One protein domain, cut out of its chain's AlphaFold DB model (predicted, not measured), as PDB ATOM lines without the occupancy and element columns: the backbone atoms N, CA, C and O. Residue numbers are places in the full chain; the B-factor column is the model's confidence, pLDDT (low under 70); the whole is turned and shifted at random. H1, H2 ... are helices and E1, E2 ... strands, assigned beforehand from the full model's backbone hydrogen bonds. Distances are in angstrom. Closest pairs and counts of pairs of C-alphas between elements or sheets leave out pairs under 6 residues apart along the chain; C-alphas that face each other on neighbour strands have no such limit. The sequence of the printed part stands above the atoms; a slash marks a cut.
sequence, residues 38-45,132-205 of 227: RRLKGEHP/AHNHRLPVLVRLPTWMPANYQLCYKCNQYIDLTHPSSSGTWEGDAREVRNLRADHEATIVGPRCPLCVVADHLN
ATOM      1  N   ARG A  38     140.897 152.576 131.795       78.44
ATOM      2  CA  ARG A  38     142.183 151.850 131.845       78.44
ATOM      3  C   ARG A  38     141.982 150.335 131.890       78.44
ATOM      4  O   ARG A  38     142.661 149.604 131.176       78.44
ATOM      5  N   ARG A  39     141.008 149.858 132.676       75.38
ATOM      6  CA  ARG A  39     140.666 148.425 132.764       75.38
ATOM      7  C   ARG A  39     140.137 147.880 131.443       75.38
ATOM      8  O   ARG A  39     140.572 146.815 131.028       75.38
ATOM      9  N   LEU A  40     139.271 148.628 130.756       77.12
ATOM     10  CA  LEU A  40     138.769 148.264 129.425       77.12
ATOM     11  C   LEU A  40     139.888 148.167 128.379       77.12
ATOM     12  O   LEU A  40     139.781 147.378 127.448       77.12
ATOM     13  N   LYS A  41     140.964 148.945 128.532       77.12
ATOM     14  CA  LYS A  41     142.158 148.869 127.677       77.12
ATOM     15  C   LYS A  41     143.151 147.774 128.091       77.12
ATOM     16  O   LYS A  41     144.151 147.584 127.406       77.12
ATOM     17  N   GLY A  42     142.924 147.085 129.212       66.38
ATOM     18  CA  GLY A  42     143.891 146.142 129.786       66.38
ATOM     19  C   GLY A  42     145.171 146.813 130.304       66.38
ATOM     20  O   GLY A  42     146.192 146.151 130.490       66.38
ATOM     21  N   GLU A  43     145.141 148.130 130.532       65.75
ATOM     22  CA  GLU A  43     146.276 148.888 131.053       65.75
ATOM     23  C   GLU A  43     146.409 148.628 132.558       65.75
ATOM     24  O   GLU A  43     145.720 149.217 133.396       65.75
ATOM     25  N   HIS A  44     147.317 147.723 132.910       59.62
ATOM     26  CA  HIS A  44     147.696 147.459 134.292       59.62
ATOM     27  C   HIS A  44     149.046 148.118 134.610       59.62
ATOM     28  O   HIS A  44     149.902 148.208 133.727       59.62
ATOM     29  N   PRO A  45     149.272 148.574 135.858       54.50
ATOM     30  CA  PRO A  45     150.561 149.125 136.254       54.50
ATOM     31  C   PRO A  45     151.673 148.102 135.995       54.50
ATOM     32  O   PRO A  45     151.668 146.999 136.546       54.50
ATOM     33  N   ALA A 132     153.920 140.129 133.567       53.81
ATOM     34  CA  ALA A 132     152.584 139.729 133.225       53.81
ATOM     35  C   ALA A 132     151.779 139.711 134.513       53.81
ATOM     36  O   ALA A 132     152.273 139.309 135.569       53.81
ATOM     37  N   HIS A 133     150.530 140.134 134.382       55.81
ATOM     38  CA  HIS A 133     149.477 140.018 135.373       55.81
ATOM     39  C   HIS A 133     149.634 138.745 136.241       55.81
ATOM     40  O   HIS A 133     149.692 138.838 137.465       55.81
ATOM     41  N   ASN A 134     149.897 137.601 135.606       57.62
ATOM     42  CA  ASN A 134     150.034 136.269 136.203       57.62
ATOM     43  C   ASN A 134     151.164 136.102 137.241       57.62
ATOM     44  O   ASN A 134     151.084 135.204 138.067       57.62
ATOM     45  N   HIS A 135     152.207 136.939 137.253       65.56
ATOM     46  CA  HIS A 135     153.290 136.829 138.250       65.56
ATOM     47  C   HIS A 135     152.991 137.563 139.555       65.56
ATOM     48  O   HIS A 135     153.631 137.305 140.574       65.56
ATOM     49  N   ARG A 136     152.027 138.487 139.533       73.06
ATOM     50  CA  ARG A 136     151.651 139.268 140.710       73.06
ATOM     51  C   ARG A 136     150.720 138.483 141.625       73.06
ATOM     52  O   ARG A 136     150.867 138.557 142.841       73.06
ATOM     53  N   LEU A 137     149.788 137.729 141.043       80.94
ATOM     54  CA  LEU A 137     148.797 136.982 141.808       80.94
ATOM     55  C   LEU A 137     149.439 136.016 142.826       80.94
ATOM     56  O   LEU A 137     149.077 136.136 143.992       80.94
ATOM     57  N   PRO A 138     150.449 135.184 142.479       79.19
ATOM     58  CA  PRO A 138     151.087 134.264 143.431       79.19
ATOM     59  C   PRO A 138     151.691 134.935 144.665       79.19
ATOM     60  O   PRO A 138     151.771 134.318 145.722       79.19
ATOM     61  N   VAL A 139     152.116 136.195 144.539       78.69
ATOM     62  CA  VAL A 139     152.621 136.981 145.668       78.69
ATOM     63  C   VAL A 139     151.458 137.495 146.499       78.69
ATOM     64  O   VAL A 139     151.435 137.318 147.712       78.69
ATOM     65  N   LEU A 140     150.475 138.121 145.848       83.06
ATOM     66  CA  LEU A 140     149.370 138.772 146.544       83.06
ATOM     67  C   LEU A 140     148.512 137.789 147.328       83.06
ATOM     68  O   LEU A 140     148.150 138.098 148.454       83.06
ATOM     69  N   VAL A 141     148.251 136.596 146.795       86.56
ATOM     70  CA  VAL A 141     147.474 135.570 147.509       86.56
ATOM     71  C   VAL A 141     148.133 135.112 148.812       86.56
ATOM     72  O   VAL A 141     147.453 134.539 149.648       86.56
ATOM     73  N   ARG A 142     149.427 135.387 149.035       83.50
ATOM     74  CA  ARG A 142     150.143 135.060 150.284       83.50
ATOM     75  C   ARG A 142     150.114 136.178 151.324       83.50
ATOM     76  O   ARG A 142     150.483 135.949 152.471       83.50
ATOM     77  N   LEU A 143     149.663 137.373 150.944       82.44
ATOM     78  CA  LEU A 143     149.550 138.535 151.823       82.44
ATOM     79  C   LEU A 143     148.215 138.714 152.590       82.44
ATOM     80  O   LEU A 143     148.142 139.708 153.310       82.44
ATOM     81  N   PRO A 144     147.172 137.845 152.532       80.00
ATOM     82  CA  PRO A 144     145.907 138.106 153.226       80.00
ATOM     83  C   PRO A 144     146.055 138.415 154.715       80.00
ATOM     84  O   PRO A 144     145.351 139.275 155.223       80.00
ATOM     85  N   THR A 145     146.988 137.757 155.405       79.62
ATOM     86  CA  THR A 145     147.223 137.956 156.844       79.62
ATOM     87  C   THR A 145     147.939 139.264 157.178       79.62
ATOM     88  O   THR A 145     147.887 139.710 158.319       79.62
ATOM     89  N   TRP A 146     148.611 139.879 156.204       81.25
ATOM     90  CA  TRP A 146     149.341 141.143 156.361       81.25
ATOM     91  C   TRP A 146     148.508 142.345 155.916       81.25
ATOM     92  O   TRP A 146     148.828 143.482 156.259       81.25
ATOM     93  N   MET A 147     147.465 142.102 155.124       83.69
ATOM     94  CA  MET A 147     146.581 143.148 154.640       83.69
ATOM     95  C   MET A 147     145.487 143.443 155.670       83.69
ATOM     96  O   MET A 147     144.943 142.513 156.268       83.69
ATOM     97  N   PRO A 148     145.130 144.723 155.878       89.06
ATOM     98  CA  PRO A 148     144.026 145.069 156.763       89.06
ATOM     99  C   PRO A 148     142.711 144.434 156.291       89.06
ATOM    100  O   PRO A 148     142.482 144.280 155.091       89.06
ATOM    101  N   ALA A 149     141.822 144.107 157.231       87.38
ATOM    102  CA  ALA A 149     140.574 143.390 156.946       87.38
ATOM    103  C   ALA A 149     139.619 144.139 155.994       87.38
ATOM    104  O   ALA A 149     138.767 143.518 155.364       87.38
ATOM    105  N   ASN A 150     139.766 145.462 155.858       90.12
ATOM    106  CA  ASN A 150     139.012 146.268 154.900       90.12
ATOM    107  C   ASN A 150     139.564 146.201 153.467       90.12
ATOM    108  O   ASN A 150     139.063 146.917 152.609       90.12
ATOM    109  N   TYR A 151     140.574 145.378 153.185       90.56
ATOM    110  CA  TYR A 151     141.082 145.174 151.834       90.56
ATOM    111  C   TYR A 151     140.747 143.780 151.321       90.56
ATOM    112  O   TYR A 151     140.968 142.776 151.992       90.56
ATOM    113  N   GLN A 152     140.318 143.711 150.063       90.69
ATOM    114  CA  GLN A 152     140.072 142.451 149.368       90.69
ATOM    115  C   GLN A 152     140.882 142.378 148.076       90.69
ATOM    116  O   GLN A 152     140.959 143.338 147.307       90.69
ATOM    117  N   LEU A 153     141.509 141.227 147.830       91.38
ATOM    118  CA  LEU A 153     142.257 140.974 146.605       91.38
ATOM    119  C   LEU A 153     141.297 140.715 145.438       91.38
ATOM    120  O   LEU A 153     140.495 139.788 145.480       91.38
ATOM    121  N   CYS A 154     141.425 141.498 144.371       89.94
ATOM    122  CA  CYS A 154     140.812 141.203 143.082       89.94
ATOM    123  C   CYS A 154     141.766 140.357 142.230       89.94
ATOM    124  O   CYS A 154     142.846 140.830 141.871       89.94
ATOM    125  N   TYR A 155     141.341 139.155 141.850       90.75
ATOM    126  CA  TYR A 155     142.099 138.185 141.051       90.75
ATOM    127  C   TYR A 155     142.166 138.542 139.557       90.75
ATOM    128  O   TYR A 155     143.016 138.032 138.835       90.75
ATOM    129  N   LYS A 156     141.299 139.456 139.093       86.75
ATOM    130  CA  LYS A 156     141.258 139.925 137.696       86.75
ATOM    131  C   LYS A 156     142.154 141.128 137.420       86.75
ATOM    132  O   LYS A 156     142.654 141.282 136.314       86.75
ATOM    133  N   CYS A 157     142.349 142.024 138.390       83.69
ATOM    134  CA  CYS A 157     143.283 143.155 138.252       83.69
ATOM    135  C   CYS A 157     144.528 143.023 139.141       83.69
ATOM    136  O   CYS A 157     145.425 143.866 139.060       83.69
ATOM    137  N   ASN A 158     144.608 141.950 139.936       85.94
ATOM    138  CA  ASN A 158     145.672 141.645 140.887       85.94
ATOM    139  C   ASN A 158     145.960 142.824 141.798       85.94
ATOM    140  O   ASN A 158     147.097 143.251 141.898       85.94
ATOM    141  N   GLN A 159     144.937 143.404 142.415       85.94
ATOM    142  CA  GLN A 159     145.085 144.531 143.336       85.94
ATOM    143  C   GLN A 159     144.285 144.262 144.600       85.94
ATOM    144  O   GLN A 159     143.160 143.774 144.521       85.94
ATOM    145  N   TYR A 160     144.859 144.621 145.746       88.62
ATOM    146  CA  TYR A 160     144.079 144.793 146.960       88.62
ATOM    147  C   TYR A 160     143.293 146.092 146.853       88.62
ATOM    148  O   TYR A 160     143.863 147.154 146.604       88.62
ATOM    149  N   ILE A 161     141.984 145.973 147.000       88.19
ATOM    150  CA  ILE A 161     141.033 147.065 146.891       88.19
ATOM    151  C   ILE A 161     140.496 147.348 148.284       88.19
ATOM    152  O   ILE A 161     140.032 146.431 148.958       88.19
ATOM    153  N   ASP A 162     140.567 148.611 148.688       89.94
ATOM    154  CA  ASP A 162     139.927 149.090 149.905       89.94
ATOM    155  C   ASP A 162     138.407 149.049 149.727       89.94
ATOM    156  O   ASP A 162     137.862 149.700 148.828       89.94
ATOM    157  N   LEU A 163     137.741 148.271 150.570       88.81
ATOM    158  CA  LEU A 163     136.296 148.081 150.594       88.81
ATOM    159  C   LEU A 163     135.553 149.316 151.116       88.81
ATOM    160  O   LEU A 163     134.369 149.466 150.837       88.81
ATOM    161  N   THR A 164     136.232 150.208 151.842       87.44
ATOM    162  CA  THR A 164     135.632 151.448 152.361       87.44
ATOM    163  C   THR A 164     135.632 152.580 151.336       87.44
ATOM    164  O   THR A 164     134.891 153.552 151.483       87.44
ATOM    165  N   HIS A 165     136.439 152.463 150.278       81.69
ATOM    166  CA  HIS A 165     136.564 153.512 149.277       81.69
ATOM    167  C   HIS A 165     135.300 153.583 148.392       81.69
ATOM    168  O   HIS A 165     134.889 152.554 147.850       81.69
ATOM    169  N   PRO A 166     134.722 154.774 148.129       79.00
ATOM    170  CA  PRO A 166     133.495 154.917 147.335       79.00
ATOM    171  C   PRO A 166     133.576 154.288 145.939       79.00
ATOM    172  O   PRO A 166     132.656 153.611 145.510       79.00
ATOM    173  N   SER A 167     134.711 154.406 145.241       70.31
ATOM    174  CA  SER A 167     134.898 153.757 143.923       70.31
ATOM    175  C   SER A 167     134.865 152.220 143.949       70.31
ATOM    176  O   SER A 167     134.919 151.584 142.899       70.31
ATOM    177  N   SER A 168     134.915 151.625 145.139       77.81
ATOM    178  CA  SER A 168     134.836 150.184 145.364       77.81
ATOM    179  C   SER A 168     133.417 149.745 145.724       77.81
ATOM    180  O   SER A 168     133.205 148.558 145.962       77.81
ATOM    181  N   SER A 169     132.455 150.677 145.767       77.81
ATOM    182  CA  SER A 169     131.046 150.375 145.980       77.81
ATOM    183  C   SER A 169     130.506 149.529 144.830       77.81
ATOM    184  O   SER A 169     130.741 149.843 143.661       77.81
ATOM    185  N   GLY A 170     129.762 148.478 145.159       83.38
ATOM    186  CA  GLY A 170     129.092 147.618 144.190       83.38
ATOM    187  C   GLY A 170     129.277 146.138 144.492       83.38
ATOM    188  O   GLY A 170     129.898 145.749 145.483       83.38
ATOM    189  N   THR A 171     128.726 145.309 143.612       88.44
ATOM    190  CA  THR A 171     128.752 143.857 143.764       88.44
ATOM    191  C   THR A 171     130.117 143.310 143.371       88.44
ATOM    192  O   THR A 171     130.583 143.490 142.245       88.44
ATOM    193  N   TRP A 172     130.766 142.643 144.320       90.56
ATOM    194  CA  TRP A 172     131.892 141.766 144.031       90.56
ATOM    195  C   TRP A 172     131.366 140.444 143.479       90.56
ATOM    196  O   TRP A 172     130.363 139.925 143.962       90.56
ATOM    197  N   GLU A 173     132.064 139.885 142.499       91.62
ATOM    198  CA  GLU A 173     131.743 138.571 141.934       91.62
ATOM    199  C   GLU A 173     132.909 137.596 142.101       91.62
ATOM    200  O   GLU A 173     134.004 137.998 142.488       91.62
ATOM    201  N   GLY A 174     132.692 136.327 141.753       88.50
ATOM    202  CA  GLY A 174     133.668 135.253 141.934       88.50
ATOM    203  C   GLY A 174     133.593 134.639 143.330       88.50
ATOM    204  O   GLY A 174     133.076 135.247 144.270       88.50
ATOM    205  N   ASP A 175     134.098 133.417 143.466       84.31
ATOM    206  CA  ASP A 175     134.022 132.672 144.718       84.31
ATOM    207  C   ASP A 175     135.369 132.693 145.449       84.31
ATOM    208  O   ASP A 175     136.377 132.140 145.006       84.31
ATOM    209  N   ALA A 176     135.383 133.323 146.624       81.75
ATOM    210  CA  ALA A 176     136.541 133.306 147.511       81.75
ATOM    211  C   ALA A 176     136.858 131.891 148.032       81.75
ATOM    212  O   ALA A 176     137.993 131.632 148.431       81.75
ATOM    213  N   ARG A 177     135.878 130.975 148.052       82.88
ATOM    214  CA  ARG A 177     136.039 129.586 148.504       82.88
ATOM    215  C   ARG A 177     136.901 128.771 147.551       82.88
ATOM    216  O   ARG A 177     137.791 128.069 148.025       82.88
ATOM    217  N   GLU A 178     136.709 128.957 146.249       81.31
ATOM    218  CA  GLU A 178     137.463 128.290 145.177       81.31
ATOM    219  C   GLU A 178     138.965 128.630 145.195       81.31
ATOM    220  O   GLU A 178     139.803 127.892 144.677       81.31
ATOM    221  N   VAL A 179     139.340 129.734 145.851       81.69
ATOM    222  CA  VAL A 179     140.729 130.214 145.937       81.69
ATOM    223  C   VAL A 179     141.313 130.188 147.355       81.69
ATOM    224  O   VAL A 179     142.408 130.712 147.574       81.69
ATOM    225  N   ARG A 180     140.644 129.527 148.317       70.00
ATOM    226  CA  ARG A 180     141.052 129.454 149.741       70.00
ATOM    227  C   ARG A 180     142.469 128.933 149.980       70.00
ATOM    228  O   ARG A 180     143.093 129.321 150.961       70.00
ATOM    229  N   ASN A 181     143.004 128.119 149.073       75.00
ATOM    230  CA  ASN A 181     144.345 127.535 149.188       75.00
ATOM    231  C   ASN A 181     145.446 128.404 148.565       75.00
ATOM    232  O   ASN A 181     146.457 127.881 148.103       75.00
ATOM    233  N   LEU A 182     145.242 129.724 148.508       80.31
ATOM    234  CA  LEU A 182     146.184 130.663 147.894       80.31
ATOM    235  C   LEU A 182     146.497 130.297 146.432       80.31
ATOM    236  O   LEU A 182     147.620 130.472 145.951       80.31
ATOM    237  N   ARG A 183     145.499 129.753 145.723       82.69
ATOM    238  CA  ARG A 183     145.617 129.422 144.299       82.69
ATOM    239  C   ARG A 183     145.893 130.698 143.508       82.69
ATOM    240  O   ARG A 183     145.265 131.724 143.746       82.69
ATOM    241  N   ALA A 184     146.827 130.624 142.569       83.06
ATOM    242  CA  ALA A 184     147.219 131.741 141.710       83.06
ATOM    243  C   ALA A 184     147.449 131.307 140.255       83.06
ATOM    244  O   ALA A 184     148.226 131.921 139.522       83.06
ATOM    245  N   ASP A 185     146.808 130.210 139.865       81.69
ATOM    246  CA  ASP A 185     146.786 129.711 138.500       81.69
ATOM    247  C   ASP A 185     145.817 130.523 137.625       81.69
ATOM    248  O   ASP A 185     145.118 131.435 138.076       81.69
ATOM    249  N   HIS A 186     145.811 130.220 136.327       80.50
ATOM    250  CA  HIS A 186     144.916 130.890 135.390       80.50
ATOM    251  C   HIS A 186     143.442 130.661 135.746       80.50
ATOM    252  O   HIS A 186     142.639 131.585 135.649       80.50
ATOM    253  N   GLU A 187     143.094 129.471 136.230       84.75
ATOM    254  CA  GLU A 187     141.743 129.168 136.694       84.75
ATOM    255  C   GLU A 187     141.325 130.104 137.839       84.75
ATOM    256  O   GLU A 187     140.273 130.736 137.752       84.75
ATOM    257  N   ALA A 188     142.191 130.331 138.833       86.44
ATOM    258  CA  ALA A 188     141.934 131.288 139.907       86.44
ATOM    259  C   ALA A 188     141.725 132.727 139.409       86.44
ATOM    260  O   ALA A 188     140.935 133.459 139.999       86.44
ATOM    261  N   THR A 189     142.377 133.146 138.315       83.69
ATOM    262  CA  THR A 189     142.114 134.474 137.712       83.69
ATOM    263  C   THR A 189     140.707 134.603 137.120       83.69
ATOM    264  O   THR A 189     140.223 135.722 136.941       83.69
ATOM    265  N   ILE A 190     140.058 133.475 136.814       85.12
ATOM    266  CA  ILE A 190     138.711 133.406 136.243       85.12
ATOM    267  C   ILE A 190     137.665 133.280 137.355       85.12
ATOM    268  O   ILE A 190     136.709 134.051 137.367       85.12
ATOM    269  N   VAL A 191     137.847 132.333 138.284       89.62
ATOM    270  CA  VAL A 191     136.840 132.006 139.316       89.62
ATOM    271  C   VAL A 191     136.973 132.834 140.593       89.62
ATOM    272  O   VAL A 191     136.002 132.980 141.336       89.62
ATOM    273  N   GLY A 192     138.164 133.371 140.865       90.81
ATOM    274  CA  GLY A 192     138.453 134.103 142.092       90.81
ATOM    275  C   GLY A 192     137.735 135.456 142.183       90.81
ATOM    276  O   GLY A 192     137.209 135.958 141.188       90.81
ATOM    277  N   PRO A 193     137.737 136.094 143.367       92.75
ATOM    278  CA  PRO A 193     137.040 137.353 143.595       92.75
ATOM    279  C   PRO A 193     137.434 138.474 142.624       92.75
ATOM    280  O   PRO A 193     138.616 138.738 142.383       92.75
ATOM    281  N   ARG A 194     136.434 139.199 142.122       91.69
ATOM    282  CA  ARG A 194     136.559 140.312 141.177       91.69
ATOM    283  C   ARG A 194     135.918 141.559 141.764       91.69
ATOM    284  O   ARG A 194     134.776 141.528 142.212       91.69
ATOM    285  N   CYS A 195     136.649 142.671 141.738       90.94
ATOM    286  CA  CYS A 195     136.124 143.937 142.242       90.94
ATOM    287  C   CYS A 195     135.066 144.534 141.296       90.94
ATOM    288  O   CYS A 195     135.122 144.269 140.090       90.94
ATOM    289  N   PRO A 196     134.172 145.411 141.792       91.25
ATOM    290  CA  PRO A 196     133.021 145.902 141.027       91.25
ATOM    291  C   PRO A 196     133.404 146.557 139.699       91.25
ATOM    292  O   PRO A 196     132.809 146.302 138.661       91.25
ATOM    293  N   LEU A 197     134.490 147.328 139.686       88.44
ATOM    294  CA  LEU A 197     134.999 147.954 138.465       88.44
ATOM    295  C   LEU A 197     135.512 146.940 137.417       88.44
ATOM    296  O   LEU A 197     135.533 147.251 136.231       88.44
ATOM    297  N   CYS A 198     135.983 145.754 137.823       87.88
ATOM    298  CA  CYS A 198     136.345 144.680 136.886       87.88
ATOM    299  C   CYS A 198     135.100 143.965 136.363       87.88
ATOM    300  O   CYS A 198     135.048 143.670 135.178       87.88
ATOM    301  N   VAL A 199     134.103 143.757 137.222       90.56
ATOM    302  CA  VAL A 199     132.802 143.189 136.844       90.56
ATOM    303  C   VAL A 199     132.118 144.075 135.801       90.56
ATOM    304  O   VAL A 199     131.792 143.617 134.711       90.56
ATOM    305  N   VAL A 200     132.020 145.383 136.060       87.69
ATOM    306  CA  VAL A 200     131.478 146.359 135.097       87.69
ATOM    307  C   VAL A 200     132.278 146.361 133.791       87.69
ATOM    308  O   VAL A 200     131.689 146.412 132.714       87.69
ATOM    309  N   ALA A 201     133.612 146.277 133.855       86.06
ATOM    310  CA  ALA A 201     134.437 146.200 132.651       86.06
ATOM    311  C   ALA A 201     134.155 144.929 131.830       86.06
ATOM    312  O   ALA A 201     134.049 145.020 130.608       86.06
ATOM    313  N   ASP A 202     133.999 143.773 132.483       86.50
ATOM    314  CA  ASP A 202     133.649 142.511 131.826       86.50
ATOM    315  C   ASP A 202     132.261 142.614 131.157       86.50
ATOM    316  O   ASP A 202     132.128 142.271 129.982       86.50
ATOM    317  N   HIS A 203     131.254 143.189 131.829       86.50
ATOM    318  CA  HIS A 203     129.933 143.434 131.229       86.50
ATOM    319  C   HIS A 203     129.985 144.380 130.028       86.50
ATOM    320  O   HIS A 203     129.369 144.114 128.999       86.50
ATOM    321  N   LEU A 204     130.738 145.476 130.123       84.88
ATOM    322  CA  LEU A 204     130.895 146.409 129.008       84.88
ATOM    323  C   LEU A 204     131.617 145.767 127.823       84.88
ATOM    324  O   LEU A 204     131.289 146.077 126.681       84.88
ATOM    325  N   ASN A 205     132.580 144.879 128.069       82.62
ATOM    326  CA  ASN A 205     133.232 144.121 127.005       82.62
ATOM    327  C   ASN A 205     132.254 143.146 126.334       82.62
ATOM    328  O   ASN A 205     132.187 143.129 125.109       82.62
TER     329      ASN A 205
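AT A GLANCE: This is residues 38 to 45 and 132 to 205 of the 227 residues of an uncharacterized protein of Exophiala sideris (UniProt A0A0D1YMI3). What is seen first? There is little regular structure: a small hairpin, E1 and E2, sits amid three short, separate helices, with one long loop, residues 163 to 185. What is printed? The 82 residues, 32 in named elements, run H1, E1, E2, H2, H3, class mixed, sheet antiparallel. How large? It is compact, radius of gyration of the C-alphas 12.0 A, spanning 31 by 27 by 24 A.

IN THESE COORDINATES: Where are the elements? H1 is residues 133 to 140, E1 151 to 154, E2 159 to 162, H2 186 to 191, and H3 196 to 205, 14.1 A long. Which anchors help? C-alpha 133 is at (149.477, 140.018, 135.373), C-alpha 205 at (133.232, 144.121, 127.005).

HOW THE PARTS SIT: How do E1 and E2 pair? N 152 and O 161 are within hydrogen-bond range, 2.9 A. Where are the helices? The closest C-alphas of H1 and E1, Leu 140 and Leu 153, are 7.4 A apart. H1 and H2 are close but not clearly touching, their closest C-alphas, Asn 134 and His 186, 7.5 A apart; H3 touches no helix. Every O i to N i+4 pair is within range in H2 and H3; H1 has 1 of 4, and 3 of 5 O i to N i+3.

THE WHOLE: Where is the cut? Residues 46 to 131 are not printed; C-alphas 45 and 132 are 10.1 A apart. What else? The link E2 to H2 is long, 23 residues; pLDDT is under 70 at 42 to 45 and 132 to 135.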